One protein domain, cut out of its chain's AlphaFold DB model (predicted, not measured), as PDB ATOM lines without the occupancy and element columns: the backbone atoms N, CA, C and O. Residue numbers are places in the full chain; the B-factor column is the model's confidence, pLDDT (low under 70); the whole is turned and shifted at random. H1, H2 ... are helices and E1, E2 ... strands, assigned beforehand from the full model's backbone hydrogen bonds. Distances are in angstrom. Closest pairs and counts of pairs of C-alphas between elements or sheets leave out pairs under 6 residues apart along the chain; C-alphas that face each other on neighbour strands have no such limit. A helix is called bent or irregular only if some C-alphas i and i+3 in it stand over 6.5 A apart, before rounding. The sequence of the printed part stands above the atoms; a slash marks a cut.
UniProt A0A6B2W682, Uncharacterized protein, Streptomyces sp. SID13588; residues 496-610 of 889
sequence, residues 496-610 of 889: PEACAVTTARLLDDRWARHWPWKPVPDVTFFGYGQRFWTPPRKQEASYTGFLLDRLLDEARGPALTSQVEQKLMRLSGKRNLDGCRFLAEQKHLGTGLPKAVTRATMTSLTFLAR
ATOM      1  N   PRO A 496      77.492-101.030   2.887       90.50
ATOM      2  CA  PRO A 496      76.960-101.653   4.102       90.50
ATOM      3  C   PRO A 496      76.012-100.738   4.896       90.50
ATOM      4  O   PRO A 496      74.965-101.189   5.355       90.50
ATOM      5  N   GLU A 497      76.322 -99.443   4.998       90.44
ATOM      6  CA  GLU A 497      75.471 -98.449   5.666       90.44
ATOM      7  C   GLU A 497      74.155 -98.259   4.907       90.44
ATOM      8  O   GLU A 497      73.083 -98.228   5.512       90.44
ATOM      9  N   ALA A 498      74.219 -98.188   3.575       91.00
ATOM     10  CA  ALA A 498      73.038 -98.073   2.729       91.00
ATOM     11  C   ALA A 498      72.138 -99.320   2.849       91.00
ATOM     12  O   ALA A 498      70.916 -99.192   2.941       91.00
ATOM     13  N   CYS A 499      72.727-100.519   2.949       92.06
ATOM     14  CA  CYS A 499      71.996-101.754   3.244       92.06
ATOM     15  C   CYS A 499      71.305-101.705   4.613       92.06
ATOM     16  O   CYS A 499      70.142-102.098   4.715       92.06
ATOM     17  N   ALA A 500      71.980-101.207   5.654       90.19
ATOM     18  CA  ALA A 500      71.400-101.082   6.991       90.19
ATOM     19  C   ALA A 500      70.212-100.104   7.011       90.19
ATOM     20  O   ALA A 500      69.140-100.452   7.505       90.19
ATOM     21  N   VAL A 501      70.368 -98.920   6.402       91.06
ATOM     22  CA  VAL A 501      69.291 -97.920   6.267       91.06
ATOM     23  C   VAL A 501      68.115 -98.485   5.477       91.06
ATOM     24  O   VAL A 501      66.964 -98.338   5.881       91.06
ATOM     25  N   THR A 502      68.390 -99.169   4.367       91.56
ATOM     26  CA  THR A 502      67.348 -99.773   3.533       91.56
ATOM     27  C   THR A 502      66.609-100.887   4.271       91.56
ATOM     28  O   THR A 502      65.384-100.950   4.214       91.56
ATOM     29  N   THR A 503      67.327-101.728   5.020       92.06
ATOM     30  CA  THR A 503      66.728-102.785   5.848       92.06
ATOM     31  C   THR A 503      65.816-102.193   6.922       92.06
ATOM     32  O   THR A 503      64.699-102.681   7.099       92.06
ATOM     33  N   ALA A 504      66.253-101.125   7.598       89.00
ATOM     34  CA  ALA A 504      65.449-100.432   8.602       89.00
ATOM     35  C   ALA A 504      64.167 -99.846   7.987       89.00
ATOM     36  O   ALA A 504      63.066-100.188   8.418       89.00
ATOM     37  N   ARG A 505      64.292 -99.086   6.891       87.94
ATOM     38  CA  ARG A 505      63.148 -98.485   6.182       87.94
ATOM     39  C   ARG A 505      62.151 -99.516   5.656       87.94
ATOM     40  O   ARG A 505      60.943 -99.283   5.668       87.94
ATOM     41  N   LEU A 506      62.646-100.648   5.159       88.75
ATOM     42  CA  LEU A 506      61.805-101.681   4.563       88.75
ATOM     43  C   LEU A 506      61.121-102.567   5.613       88.75
ATOM     44  O   LEU A 506      59.969-102.952   5.426       88.75
ATOM     45  N   LEU A 507      61.809-102.922   6.702       89.00
ATOM     46  CA  LEU A 507      61.354-103.984   7.608       89.00
ATOM     47  C   LEU A 507      61.115-103.533   9.053       89.00
ATOM     48  O   LEU A 507      60.331-104.187   9.741       89.00
ATOM     49  N   ASP A 508      61.735-102.445   9.519       86.25
ATOM     50  CA  ASP A 508      61.648-101.987  10.915       86.25
ATOM     51  C   ASP A 508      60.735-100.767  11.088       86.25
ATOM     52  O   ASP A 508      59.849-100.784  11.943       86.25
ATOM     53  N   ASP A 509      60.886 -99.748  10.242       84.81
ATOM     54  CA  ASP A 509      60.190 -98.456  10.374       84.81
ATOM     55  C   ASP A 509      58.683 -98.554  10.076       84.81
ATOM     56  O   ASP A 509      57.904 -97.650  10.372       84.81
ATOM     57  N   ARG A 510      58.249 -99.687   9.515       81.94
ATOM     58  CA  ARG A 510      56.861 -99.965   9.114       81.94
ATOM     59  C   ARG A 510      56.028-100.658  10.193       81.94
ATOM     60  O   ARG A 510      54.880-101.025   9.937       81.94
ATOM     61  N   TRP A 511      56.589-100.852  11.389       79.81
ATOM     62  CA  TRP A 511      55.862-101.382  12.541       79.81
ATOM     63  C   TRP A 511      55.220-100.265  13.362       79.81
ATOM     64  O   TRP A 511      55.905 -99.468  13.997       79.81
ATOM     65  N   ALA A 512      53.894-100.276  13.450       66.31
ATOM     66  CA  ALA A 512      53.122 -99.345  14.267       66.31
ATOM     67  C   ALA A 512      52.327-100.085  15.355       66.31
ATOM     68  O   ALA A 512      52.238-101.315  15.363       66.31
ATOM     69  N   ARG A 513      51.780 -99.342  16.324       64.00
ATOM     70  CA  ARG A 513      50.850 -99.875  17.332       64.00
ATOM     71  C   ARG A 513      49.452 -99.348  17.071       64.00
ATOM     72  O   ARG A 513      49.282 -98.150  16.865       64.00
ATOM     73  N   HIS A 514      48.466-100.237  17.120       46.88
ATOM     74  CA  HIS A 514      47.073 -99.838  17.016       46.88
ATOM     75  C   HIS A 514      46.611 -99.150  18.298       46.88
ATOM     76  O   HIS A 514      46.895 -99.616  19.411       46.88
ATOM     77  N   TRP A 515      45.887 -98.048  18.125       47.25
ATOM     78  CA  TRP A 515      45.492 -97.190  19.217       47.25
ATOM     79  C   TRP A 515      44.076 -96.617  18.992       47.25
ATOM     80  O   TRP A 515      43.791 -96.188  17.876       47.25
ATOM     81  N   PRO A 516      43.183 -96.593  20.010       37.75
ATOM     82  CA  PRO A 516      41.743 -96.347  19.824       37.75
ATOM     83  C   PRO A 516      41.395 -95.031  19.119       37.75
ATOM     84  O   PRO A 516      40.383 -94.938  18.436       37.75
ATOM     85  N   TRP A 517      42.224 -94.003  19.309       47.03
ATOM     86  CA  TRP A 517      42.010 -92.658  18.774       47.03
ATOM     87  C   TRP A 517      42.798 -92.356  17.496       47.03
ATOM     88  O   TRP A 517      42.738 -91.237  17.002       47.03
ATOM     89  N   LYS A 518      43.532 -93.340  16.957       41.72
ATOM     90  CA  LYS A 518      44.181 -93.263  15.642       41.72
ATOM     91  C   LYS A 518      43.762 -94.496  14.824       41.72
ATOM     92  O   LYS A 518      44.517 -95.471  14.766       41.72
ATOM     93  N   PRO A 519      42.525 -94.517  14.284       38.50
ATOM     94  CA  PRO A 519      42.056 -95.626  13.464       38.50
ATOM     95  C   PRO A 519      42.951 -95.757  12.230       38.50
ATOM     96  O   PRO A 519      43.249 -94.777  11.555       38.50
ATOM     97  N   VAL A 520      43.412 -96.976  11.971       40.97
ATOM     98  CA  VAL A 520      44.218 -97.300  10.792       40.97
ATOM     99  C   VAL A 520      43.235 -97.690   9.686       40.97
ATOM    100  O   VAL A 520      42.387 -98.552   9.945       40.97
ATOM    101  N   PRO A 521      43.299 -97.078   8.490       35.81
ATOM    102  CA  PRO A 521      42.484 -97.499   7.355       35.81
ATOM    103  C   PRO A 521      42.701 -98.996   7.070       35.81
ATOM    104  O   PRO A 521      43.826 -99.478   7.157       35.81
ATOM    105  N   ASP A 522      41.625 -99.732   6.782       41.00
ATOM    106  CA  ASP A 522      41.605-101.161   6.407       41.00
ATOM    107  C   ASP A 522      41.946-102.220   7.471       41.00
ATOM    108  O   ASP A 522      42.017-103.412   7.164       41.00
ATOM    109  N   VAL A 523      42.064-101.853   8.749       43.25
ATOM    110  CA  VAL A 523      42.496-102.795   9.793       43.25
ATOM    111  C   VAL A 523      41.485-102.886  10.942       43.25
ATOM    112  O   VAL A 523      41.518-102.117  11.898       43.25
ATOM    113  N   THR A 524      40.586-103.874  10.893       38.75
ATOM    114  CA  THR A 524      39.473-104.022  11.860       38.75
ATOM    115  C   THR A 524      39.729-104.994  13.024       38.75
ATOM    116  O   THR A 524      38.773-105.409  13.675       38.75
ATOM    117  N   PHE A 525      40.969-105.439  13.284       43.38
ATOM    118  CA  PHE A 525      41.203-106.583  14.194       43.38
ATOM    119  C   PHE A 525      42.221-106.384  15.330       43.38
ATOM    120  O   PHE A 525      42.392-107.285  16.153       43.38
ATOM    121  N   PHE A 526      42.907-105.251  15.448       42.03
ATOM    122  CA  PHE A 526      43.878-105.142  16.536       42.03
ATOM    123  C   PHE A 526      43.195-104.853  17.872       42.03
ATOM    124  O   PHE A 526      42.571-103.815  18.063       42.03
ATOM    125  N   GLY A 527      43.368-105.767  18.831       41.69
ATOM    126  CA  GLY A 527      43.177-105.437  20.240       41.69
ATOM    127  C   GLY A 527      44.068-104.248  20.617       41.69
ATOM    128  O   GLY A 527      45.155-104.076  20.052       41.69
ATOM    129  N   TYR A 528      43.608-103.421  21.554       43.97
ATOM    130  CA  TYR A 528      44.328-102.222  21.982       43.97
ATOM    131  C   TYR A 528      45.811-102.513  22.269       43.97
ATOM    132  O   TYR A 528      46.143-103.423  23.029       43.97
ATOM    133  N   GLY A 529      46.713-101.755  21.633       49.09
ATOM    134  CA  GLY A 529      48.160-101.866  21.832       49.09
ATOM    135  C   GLY A 529      48.884-102.945  21.015       49.09
ATOM    136  O   GLY A 529      50.105-103.065  21.159       49.09
ATOM    137  N   GLN A 530      48.204-103.707  20.147       57.44
ATOM    138  CA  GLN A 530      48.887-104.672  19.275       57.44
ATOM    139  C   GLN A 530      49.744-103.992  18.199       57.44
ATOM    140  O   GLN A 530      49.386-102.951  17.646       57.44
ATOM    141  N   ARG A 531      50.901-104.605  17.918       65.94
ATOM    142  CA  ARG A 531      51.817-104.191  16.851       65.94
ATOM    143  C   ARG A 531      51.382-104.773  15.511       65.94
ATOM    144  O   ARG A 531      51.071-105.958  15.441       65.94
ATOM    145  N   PHE A 532      51.459-103.962  14.466       69.69
ATOM    146  CA  PHE A 532      51.168-104.356  13.094       69.69
ATOM    147  C   PHE A 532      52.218-103.803  12.138       69.69
ATOM    148  O   PHE A 532      52.880-102.815  12.455       69.69
ATOM    149  N   TRP A 533      52.384-104.466  10.998       81.62
ATOM    150  CA  TRP A 533      53.339-104.082   9.966       81.62
ATOM    151  C   TRP A 533      52.589-103.628   8.718       81.62
ATOM    152  O   TRP A 533      51.659-104.308   8.295       81.62
ATOM    153  N   THR A 534      52.992-102.497   8.142       79.31
ATOM    154  CA  THR A 534      52.339-101.929   6.954       79.31
ATOM    155  C   THR A 534      53.173-102.216   5.704       79.31
ATOM    156  O   THR A 534      54.322-101.764   5.644       79.31
ATOM    157  N   PRO A 535      52.641-102.929   4.696       82.50
ATOM    158  CA  PRO A 535      53.392-103.244   3.486       82.50
ATOM    159  C   PRO A 535      53.754-101.998   2.659       82.50
ATOM    160  O   PRO A 535      53.093-100.960   2.771       82.50
ATOM    161  N   PRO A 536      54.808-102.070   1.822       84.38
ATOM    162  CA  PRO A 536      55.040-101.108   0.743       84.38
ATOM    163  C   PRO A 536      53.827-100.965  -0.184       84.38
ATOM    164  O   PRO A 536      52.985-101.862  -0.266       84.38
ATOM    165  N   ARG A 537      53.737 -99.831  -0.891       77.00
ATOM    166  CA  ARG A 537      52.673 -99.616  -1.883       77.00
ATOM    167  C   ARG A 537      52.828-100.634  -3.017       77.00
ATOM    168  O   ARG A 537      53.948-100.983  -3.381       77.00
ATOM    169  N   LYS A 538      51.723-101.084  -3.618       68.62
ATOM    170  CA  LYS A 538      51.761-102.096  -4.694       68.62
ATOM    171  C   LYS A 538      52.627-101.674  -5.886       68.62
ATOM    172  O   LYS A 538      53.298-102.509  -6.477       68.62
ATOM    173  N   GLN A 539      52.665-100.378  -6.207       71.00
ATOM    174  CA  GLN A 539      53.511 -99.850  -7.284       71.00
ATOM    175  C   GLN A 539      55.016-100.026  -7.000       71.00
ATOM    176  O   GLN A 539      55.813-100.055  -7.929       71.00
ATOM    177  N   GLU A 540      55.414-100.194  -5.736       82.25
ATOM    178  CA  GLU A 540      56.806-100.388  -5.307       82.25
ATOM    179  C   GLU A 540      57.193-101.874  -5.196       82.25
ATOM    180  O   GLU A 540      58.314-102.190  -4.785       82.25
ATOM    181  N   ALA A 541      56.289-102.810  -5.515       86.00
ATOM    182  CA  ALA A 541      56.502-104.234  -5.254       86.00
ATOM    183  C   ALA A 541      57.718-104.795  -6.011       86.00
ATOM    184  O   ALA A 541      58.487-105.574  -5.449       86.00
ATOM    185  N   SER A 542      57.933-104.350  -7.253       89.75
ATOM    186  CA  SER A 542      59.067-104.752  -8.092       89.75
ATOM    187  C   SER A 542      60.400-104.176  -7.587       89.75
ATOM    188  O   SER A 542      61.355-104.925  -7.380       89.75
ATOM    189  N   TYR A 543      60.446-102.875  -7.270       92.50
ATOM    190  CA  TYR A 543      61.595-102.235  -6.609       92.50
ATOM    191  C   TYR A 543      61.966-102.933  -5.292       92.50
ATOM    192  O   TYR A 543      63.132-103.246  -5.048       92.50
ATOM    193  N   THR A 544      60.963-103.246  -4.470       93.31
ATOM    194  CA  THR A 544      61.150-103.948  -3.196       93.31
ATOM    195  C   THR A 544      61.728-105.349  -3.387       93.31
ATOM    196  O   THR A 544      62.595-105.758  -2.615       93.31
ATOM    197  N   GLY A 545      61.308-106.069  -4.429       93.94
ATOM    198  CA  GLY A 545      61.863-107.380  -4.760       93.94
ATOM    199  C   GLY A 545      63.351-107.325  -5.064       93.94
ATOM    200  O   GLY A 545      64.130-108.062  -4.461       93.94
ATOM    201  N   PHE A 546      63.773-106.365  -5.890       95.50
ATOM    202  CA  PHE A 546      65.194-106.151  -6.163       95.50
ATOM    203  C   PHE A 546      65.985-105.745  -4.913       95.50
ATOM    204  O   PHE A 546      67.131-106.165  -4.754       95.50
ATOM    205  N   LEU A 547      65.401-104.965  -3.996       95.00
ATOM    206  CA  LEU A 547      66.040-104.678  -2.707       95.00
ATOM    207  C   LEU A 547      66.264-105.955  -1.896       95.00
ATOM    208  O   LEU A 547      67.363-106.165  -1.387       95.00
ATOM    209  N   LEU A 548      65.241-106.804  -1.784       95.56
ATOM    210  CA  LEU A 548      65.317-108.054  -1.032       95.56
ATOM    211  C   LEU A 548      66.339-109.020  -1.631       95.56
ATOM    212  O   LEU A 548      67.170-109.519  -0.878       95.56
ATOM    213  N   ASP A 549      66.341-109.220  -2.953       94.50
ATOM    214  CA  ASP A 549      67.343-110.049  -3.642       94.50
ATOM    215  C   ASP A 549      68.768-109.603  -3.293       94.50
ATOM    216  O   ASP A 549      69.631-110.417  -2.967       94.50
ATOM    217  N   ARG A 550      69.010-108.287  -3.279       92.94
ATOM    218  CA  ARG A 550      70.332-107.736  -2.961       92.94
ATOM    219  C   ARG A 550      70.683-107.799  -1.483       92.94
ATOM    220  O   ARG A 550      71.861-107.935  -1.173       92.94
ATOM    221  N   LEU A 551      69.713-107.648  -0.585       94.38
ATOM    222  CA  LEU A 551      69.919-107.750   0.864       94.38
ATOM    223  C   LEU A 551      70.120-109.202   1.323       94.38
ATOM    224  O   LEU A 551      70.763-109.430   2.345       94.38
ATOM    225  N   LEU A 552      69.581-110.163   0.572       93.44
ATOM    226  CA  LEU A 552      69.708-111.597   0.824       93.44
ATOM    227  C   LEU A 552      70.911-112.237   0.112       93.44
ATOM    228  O   LEU A 552      71.211-113.396   0.385       93.44
ATOM    229  N   ASP A 553      71.625-111.506  -0.750       90.12
ATOM    230  CA  ASP A 553      72.811-112.019  -1.443       90.12
ATOM    231  C   ASP A 553      73.940-112.359  -0.453       90.12
ATOM    232  O   ASP A 553      74.521-111.475   0.185       90.12
ATOM    233  N   GLU A 554      74.283-113.646  -0.350       82.62
ATOM    234  CA  GLU A 554      75.320-114.164   0.551       82.62
ATOM    235  C   GLU A 554      76.687-113.502   0.332       82.62
ATOM    236  O   GLU A 554      77.458-113.343   1.282       82.62
ATOM    237  N   ALA A 555      76.965-113.028  -0.890       84.19
ATOM    238  CA  ALA A 555      78.194-112.306  -1.218       84.19
ATOM    239  C   ALA A 555      78.376-111.007  -0.405       84.19
ATOM    240  O   ALA A 555      79.489-110.488  -0.309       84.19
ATOM    241  N   ARG A 556      77.306-110.475   0.206       81.69
ATOM    242  CA  ARG A 556      77.353-109.277   1.063       81.69
ATOM    243  C   ARG A 556      77.631-109.560   2.533       81.69
ATOM    244  O   ARG A 556      77.845-108.619   3.298       81.69
ATOM    245  N   GLY A 557      77.652-110.829   2.922       85.00
ATOM    246  CA  GLY A 557      78.035-111.273   4.251       85.00
ATOM    247  C   GLY A 557      76.894-111.969   5.004       85.00
ATOM    248  O   GLY A 557      75.784-111.438   5.094       85.00
ATOM    249  N   PRO A 558      77.175-113.116   5.649       87.94
ATOM    250  CA  PRO A 558      76.152-113.975   6.250       87.94
ATOM    251  C   PRO A 558      75.393-113.317   7.412       87.94
ATOM    252  O   PRO A 558      74.253-113.685   7.692       87.94
ATOM    253  N   ALA A 559      75.995-112.333   8.088       89.62
ATOM    254  CA  ALA A 559      75.359-111.615   9.191       89.62
ATOM    255  C   ALA A 559      74.172-110.753   8.726       89.62
ATOM    256  O   ALA A 559      73.125-110.769   9.374       89.62
ATOM    257  N   LEU A 560      74.314-110.045   7.596       90.56
ATOM    258  CA  LEU A 560      73.235-109.242   7.018       90.56
ATOM    259  C   LEU A 560      72.110-110.153   6.517       90.56
ATOM    260  O   LEU A 560      70.960-109.956   6.903       90.56
ATOM    261  N   THR A 561      72.448-111.193   5.750       91.81
ATOM    262  CA  THR A 561      71.473-112.168   5.238       91.81
ATOM    263  C   THR A 561      70.677-112.808   6.376       91.81
ATOM    264  O   THR A 561      69.447-112.801   6.345       91.81
ATOM    265  N   SER A 562      71.352-113.261   7.439       93.00
ATOM    266  CA  SER A 562      70.695-113.845   8.619       93.00
ATOM    267  C   SER A 562      69.790-112.839   9.337       93.00
ATOM    268  O   SER A 562      68.700-113.187   9.794       93.00
ATOM    269  N   GLN A 563      70.215-111.577   9.445       93.81
ATOM    270  CA  GLN A 563      69.417-110.518  10.059       93.81
ATOM    271  C   GLN A 563      68.141-110.233   9.252       93.81
ATOM    272  O   GLN A 563      67.062-110.096   9.834       93.81
ATOM    273  N   VAL A 564      68.257-110.143   7.926       95.00
ATOM    274  CA  VAL A 564      67.127-109.917   7.016       95.00
ATOM    275  C   VAL A 564      66.188-111.120   7.049       95.00
ATOM    276  O   VAL A 564      64.992-110.939   7.263       95.00
ATOM    277  N   GLU A 565      66.709-112.347   6.964       95.19
ATOM    278  CA  GLU A 565      65.912-113.574   7.065       95.19
ATOM    279  C   GLU A 565      65.121-113.636   8.379       95.19
ATOM    280  O   GLU A 565      63.920-113.898   8.359       95.19
ATOM    281  N   GLN A 566      65.734-113.307   9.520       94.62
ATOM    282  CA  GLN A 566      65.024-113.244  10.803       94.62
ATOM    283  C   GLN A 566      63.883-112.217  10.796       94.62
ATOM    284  O   GLN A 566      62.826-112.467  11.381       94.62
ATOM    285  N   LYS A 567      64.066-111.062  10.146       94.19
ATOM    286  CA  LYS A 567      63.011-110.045  10.006       94.19
ATOM    287  C   LYS A 567      61.886-110.530   9.090       94.19
ATOM    288  O   LYS A 567      60.723-110.377   9.454       94.19
ATOM    289  N   LEU A 568      62.203-111.190   7.975       95.50
ATOM    290  CA  LEU A 568      61.201-111.803   7.093       95.50
ATOM    291  C   LEU A 568      60.449-112.945   7.798       95.50
ATOM    292  O   LEU A 568      59.229-113.047   7.683       95.50
ATOM    293  N   MET A 569      61.132-113.744   8.623       94.81
ATOM    294  CA  MET A 569      60.490-114.767   9.456       94.81
ATOM    295  C   MET A 569      59.466-114.159  10.423       94.81
ATOM    296  O   MET A 569      58.397-114.737  10.619       94.81
ATOM    297  N   ARG A 570      59.721-112.968  10.985       91.62
ATOM    298  CA  ARG A 570      58.720-112.252  11.805       91.62
ATOM    299  C   ARG A 570      57.478-111.855  11.001       91.62
ATOM    300  O   ARG A 570      56.381-111.858  11.561       91.62
ATOM    301  N   LEU A 571      57.624-111.550   9.708       90.50
ATOM    302  CA  LEU A 571      56.488-111.255   8.828       90.50
ATOM    303  C   LEU A 571      55.634-112.500   8.553       90.50
ATOM    304  O   LEU A 571      54.417-112.381   8.477       90.50
ATOM    305  N   SER A 572      56.242-113.689   8.521       89.75
ATOM    306  CA  SER A 572      55.540-114.972   8.337       89.75
ATOM    307  C   SER A 572      54.723-115.453   9.555       89.75
ATOM    308  O   SER A 572      54.289-116.604   9.610       89.75
ATOM    309  N   GLY A 573      54.517-114.606  10.570       83.81
ATOM    310  CA  GLY A 573      53.779-114.957  11.785       83.81
ATOM    311  C   GLY A 573      52.309-115.320  11.528       83.81
ATOM    312  O   GLY A 573      51.630-114.680  10.733       83.81
ATOM    313  N   LYS A 574      51.773-116.292  12.286       69.31
ATOM    314  CA  LYS A 574      50.424-116.893  12.113       69.31
ATOM    315  C   LYS A 574      49.227-115.922  12.096       69.31
ATOM    316  O   LYS A 574      48.120-116.340  11.783       69.31
ATOM    317  N   ARG A 575      49.412-114.661  12.498       70.56
ATOM    318  CA  ARG A 575      48.368-113.616  12.526       70.56
ATOM    319  C   ARG A 575      48.719-112.384  11.685       70.56
ATOM    320  O   ARG A 575      47.980-111.408  11.726       70.56
ATOM    321  N   ASN A 576      49.828-112.413  10.948       80.38
ATOM    322  CA  ASN A 576      50.277-111.301  10.118       80.38
ATOM    323  C   ASN A 576      49.924-111.566   8.649       80.38
ATOM    324  O   ASN A 576      50.774-111.984   7.862       80.38
ATOM    325  N   LEU A 577      48.648-111.371   8.303       83.44
ATOM    326  CA  LEU A 577      48.159-111.578   6.939       83.44
ATOM    327  C   LEU A 577      48.888-110.677   5.939       83.44
ATOM    328  O   LEU A 577      49.308-111.171   4.899       83.44
ATOM    329  N   ASP A 578      49.089-109.399   6.268       83.75
ATOM    330  CA  ASP A 578      49.734-108.437   5.368       83.75
ATOM    331  C   ASP A 578      51.199-108.790   5.113       83.75
ATOM    332  O   ASP A 578      51.644-108.795   3.966       83.75
ATOM    333  N   GLY A 579      51.935-109.181   6.160       89.62
ATOM    334  CA  GLY A 579      53.297-109.694   6.022       89.62
ATOM    335  C   GLY A 579      53.356-110.970   5.180       89.62
ATOM    336  O   GLY A 579      54.200-111.084   4.293       89.62
ATOM    337  N   CYS A 580      52.439-111.914   5.400       92.00
ATOM    338  CA  CYS A 580      52.386-113.146   4.615       92.00
ATOM    339  C   CYS A 580      52.012-112.893   3.146       92.00
ATOM    340  O   CYS A 580      52.619-113.481   2.253       92.00
ATOM    341  N   ARG A 581      51.049-112.000   2.892       90.50
ATOM    342  CA  ARG A 581      50.633-111.588   1.547       90.50
ATOM    343  C   ARG A 581      51.771-110.894   0.810       90.50
ATOM    344  O   ARG A 581      52.034-111.246  -0.332       90.50
ATOM    345  N   PHE A 582      52.470-109.974   1.472       92.69
ATOM    346  CA  PHE A 582      53.652-109.316   0.924       92.69
ATOM    347  C   PHE A 582      54.718-110.340   0.521       92.69
ATOM    348  O   PHE A 582      55.205-110.313  -0.602       92.69
ATOM    349  N   LEU A 583      55.049-111.298   1.392       95.19
ATOM    350  CA  LEU A 583      56.027-112.342   1.064       95.19
ATOM    351  C   LEU A 583      55.564-113.234  -0.100       95.19
ATOM    352  O   LEU A 583      56.379-113.607  -0.940       95.19
ATOM    353  N   ALA A 584      54.272-113.562  -0.171       93.50
ATOM    354  CA  ALA A 584      53.708-114.310  -1.291       93.50
ATOM    355  C   ALA A 584      53.782-113.530  -2.611       93.50
ATOM    356  O   ALA A 584      54.197-114.091  -3.618       93.50
ATOM    357  N   GLU A 585      53.463-112.234  -2.598       91.62
ATOM    358  CA  GLU A 585      53.591-111.338  -3.754       91.62
ATOM    359  C   GLU A 585      55.051-111.223  -4.213       91.62
ATOM    360  O   GLU A 585      55.347-111.373  -5.395       91.62
ATOM    361  N   GLN A 586      55.994-111.045  -3.283       94.31
ATOM    362  CA  GLN A 586      57.425-111.003  -3.598       94.31
ATOM    363  C   GLN A 586      57.911-112.320  -4.211       94.31
ATOM    364  O   GLN A 586      58.650-112.315  -5.197       94.31
ATOM    365  N   LYS A 587      57.456-113.461  -3.682       92.75
ATOM    366  CA  LYS A 587      57.727-114.760  -4.300       92.75
ATOM    367  C   LYS A 587      57.107-114.835  -5.697       92.75
ATOM    368  O   LYS A 587      57.793-115.213  -6.633       92.75
ATOM    369  N   HIS A 588      55.861-114.423  -5.885       88.62
ATOM    370  CA  HIS A 588      55.226-114.433  -7.204       88.62
ATOM    371  C   HIS A 588      55.985-113.582  -8.236       88.62
ATOM    372  O   HIS A 588      56.183-114.008  -9.368       88.62
ATOM    373  N   LEU A 589      56.518-112.430  -7.816       89.00
ATOM    374  CA  LEU A 589      57.294-111.511  -8.656       89.00
ATOM    375  C   LEU A 589      58.704-111.994  -9.023       89.00
ATOM    376  O   LEU A 589      59.389-111.304  -9.781       89.00
ATOM    377  N   GLY A 590      59.159-113.135  -8.497       90.69
ATOM    378  CA  GLY A 590      60.489-113.665  -8.809       90.69
ATOM    379  C   GLY A 590      61.571-113.438  -7.756       90.69
ATOM    380  O   GLY A 590      62.714-113.825  -7.996       90.69
ATOM    381  N   THR A 591      61.242-112.827  -6.615       93.25
ATOM    382  CA  THR A 591      62.210-112.528  -5.551       93.25
ATOM    383  C   THR A 591      62.699-113.817  -4.878       93.25
ATOM    384  O   THR A 591      61.916-114.722  -4.552       93.25
ATOM    385  N   GLY A 592      64.005-113.894  -4.640       91.12
ATOM    386  CA  GLY A 592      64.747-114.990  -4.024       91.12
ATOM    387  C   GLY A 592      64.546-115.128  -2.521       91.12
ATOM    388  O   GLY A 592      65.500-115.065  -1.751       91.12
ATOM    389  N   LEU A 593      63.305-115.317  -2.074       93.69
ATOM    390  CA  LEU A 593      63.027-115.496  -0.649       93.69
ATOM    391  C   LEU A 593      63.600-116.823  -0.113       93.69
ATOM    392  O   LEU A 593      63.448-117.859  -0.776       93.69
ATOM    393  N   PRO A 594      64.159-116.846   1.117       94.44
ATOM    394  CA  PRO A 594      64.645-118.075   1.734       94.44
ATOM    395  C   PRO A 594      63.556-119.152   1.806       94.44
ATOM    396  O   PRO A 594      62.375-118.873   2.059       94.44
ATOM    397  N   LYS A 595      63.948-120.419   1.626       92.25
ATOM    398  CA  LYS A 595      63.011-121.559   1.657       92.25
ATOM    399  C   LYS A 595      62.282-121.665   3.000       92.25
ATOM    400  O   LYS A 595      61.094-121.984   3.020       92.25
ATOM    401  N   ALA A 596      62.970-121.367   4.104       94.31
ATOM    402  CA  ALA A 596      62.383-121.360   5.442       94.31
ATOM    403  C   ALA A 596      61.266-120.313   5.567       94.31
ATOM    404  O   ALA A 596      60.163-120.654   5.995       94.31
ATOM    405  N   VAL A 597      61.518-119.083   5.101       95.75
ATOM    406  CA  VAL A 597      60.531-117.991   5.058       95.75
ATOM    407  C   VAL A 597      59.338-118.381   4.192       95.75
ATOM    408  O   VAL A 597      58.204-118.302   4.648       95.75
ATOM    409  N   THR A 598      59.578-118.879   2.977       93.88
ATOM    410  CA  THR A 598      58.502-119.284   2.054       93.88
ATOM    411  C   THR A 598      57.620-120.379   2.669       93.88
ATOM    412  O   THR A 598      56.395-120.277   2.653       93.88
ATOM    413  N   ARG A 599      58.228-121.404   3.285       94.00
ATOM    414  CA  ARG A 599      57.502-122.496   3.952       94.00
ATOM    415  C   ARG A 599      56.717-122.015   5.174       94.00
ATOM    416  O   ARG A 599      55.590-122.467   5.387       94.00
ATOM    417  N   ALA A 600      57.298-121.126   5.978       95.06
ATOM    418  CA  ALA A 600      56.629-120.540   7.134       95.06
ATOM    419  C   ALA A 600      55.425-119.692   6.700       95.06
ATOM    420  O   ALA A 600      54.332-119.872   7.236       95.06
ATOM    421  N   THR A 601      55.592-118.858   5.671       95.69
ATOM    422  CA  THR A 601      54.514-118.066   5.065       95.69
ATOM    423  C   THR A 601      53.398-118.958   4.544       95.69
ATOM    424  O   THR A 601      52.245-118.739   4.899       95.69
ATOM    425  N   MET A 602      53.727-120.007   3.783       93.94
ATOM    426  CA  MET A 602      52.732-120.958   3.286       93.94
ATOM    427  C   MET A 602      51.977-121.628   4.440       93.94
ATOM    428  O   MET A 602      50.756-121.668   4.431       93.94
ATOM    429  N   THR A 603      52.676-122.054   5.496       93.44
ATOM    430  CA  THR A 603      52.047-122.648   6.693       93.44
ATOM    431  C   THR A 603      51.080-121.674   7.373       93.44
ATOM    432  O   THR A 603      49.972-122.055   7.758       93.44
ATOM    433  N   SER A 604      51.486-120.413   7.527       91.31
ATOM    434  CA  SER A 604      50.663-119.366   8.136       91.31
ATOM    435  C   SER A 604      49.458-119.013   7.272       91.31
ATOM    436  O   SER A 604      48.355-118.896   7.800       91.31
ATOM    437  N   LEU A 605      49.629-118.907   5.955       92.00
ATOM    438  CA  LEU A 605      48.526-118.659   5.035       92.00
ATOM    439  C   LEU A 605      47.562-119.845   4.974       92.00
ATOM    440  O   LEU A 605      46.360-119.621   5.016       92.00
ATOM    441  N   THR A 606      48.047-121.093   4.976       91.50
ATOM    442  CA  THR A 606      47.190-122.286   5.073       91.50
ATOM    443  C   THR A 606      46.378-122.243   6.357       91.50
ATOM    444  O   THR A 606      45.176-122.468   6.325       91.50
ATOM    445  N   PHE A 607      46.994-121.891   7.489       87.56
ATOM    446  CA  PHE A 607      46.267-121.718   8.745       87.56
ATOM    447  C   PHE A 607      45.204-120.610   8.661       87.56
ATOM    448  O   PHE A 607      44.093-120.802   9.148       87.56
ATOM    449  N   LEU A 608      45.526-119.474   8.035       85.12
ATOM    450  CA  LEU A 608      44.611-118.339   7.881       85.12
ATOM    451  C   LEU A 608      43.475-118.613   6.890       85.12
ATOM    452  O   LEU A 608      42.383-118.093   7.095       85.12
ATOM    453  N   ALA A 609      43.722-119.405   5.846       87.31
ATOM    454  CA  ALA A 609      42.763-119.746   4.798       87.31
ATOM    455  C   ALA A 609      41.900-120.970   5.146       87.31
ATOM    456  O   ALA A 609      40.819-121.129   4.582       87.31
ATOM    457  N   ARG A 610      42.365-121.833   6.063       84.69
ATOM    458  CA  ARG A 610      41.712-123.104   6.397       84.69
ATOM    459  C   ARG A 610      40.263-122.901   6.837       84.69
ATOM    460  O   ARG A 610      39.974-122.120   7.743       84.69
TER     461      ARG A 610
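AT A GLANCE: This is residues 496 to 610 of the 889 residues of an uncharacterized protein of Streptomyces sp. SID13588 (UniProt A0A6B2W682). Five helices make a compact cluster in which H1, H3 and H5 run nearly parallel, while H2 and H4, about perpendicular to each other, pack on one side of H3. A small strand hairpin, E1 and E2, lies at one end, its loop of residues 514 to 530 reaching away from the helices. The printed part has 115 residues, in the order H1 E1 E2 H2 H3 H4 H5, mostly helix; the two strands are antiparallel. The radius of gyration of the C-alphas is 14.4 A, and the spans are 44 by 34 by 26 A.

IN THESE COORDINATES: H1, residues 496 to 508, begins at C-alpha 496 (76.960, -101.653, 4.102). E1 is residues 511 to 513 and E2 residues 531 to 533. H2, residues 538 to 552, 21.0 A long, is irregular: C-alphas 539 and 542 are 7.5 A apart. H3 is residues 558 to 571, 20.0 A, and H4 residues 577 to 588, 16.1 A. H5, residues 595 to 609, 20.6 A, ends at C-alpha 609 (42.763, -119.746, 4.798).

HOW THE PARTS SIT: H3 is the hub. H1 only just touches it, with 3 pairs of C-alphas within 8 A, closest Leu 507 and Lys 567, 6.7 A. H5 touches H3 at a shallow tilt of 3 degrees, the same way, closest C-alphas Met 569 and Val 597, 5.5 A. H2 and H3 form a helical hairpin, closest C-alphas Leu 552 and Thr 561, 4.8 A. H4 touches H5, closest C-alphas Cys 580 and Thr 601, 5.4 A. In the hairpin E1 and E2, N 512 and O 532 are 2.9 A apart, within hydrogen-bond range. Every O i to N i+4 pair is within range in H1, H3, H4 and H5; in H2, 9 of 11.

THE WHOLE: The C-alphas farthest apart, Trp 517 and Ala 555, are 45.8 A apart. The printed part has no cut. The link E1 to E2 is long. Residues 512 to 532, 538 and 574 have pLDDT under 70.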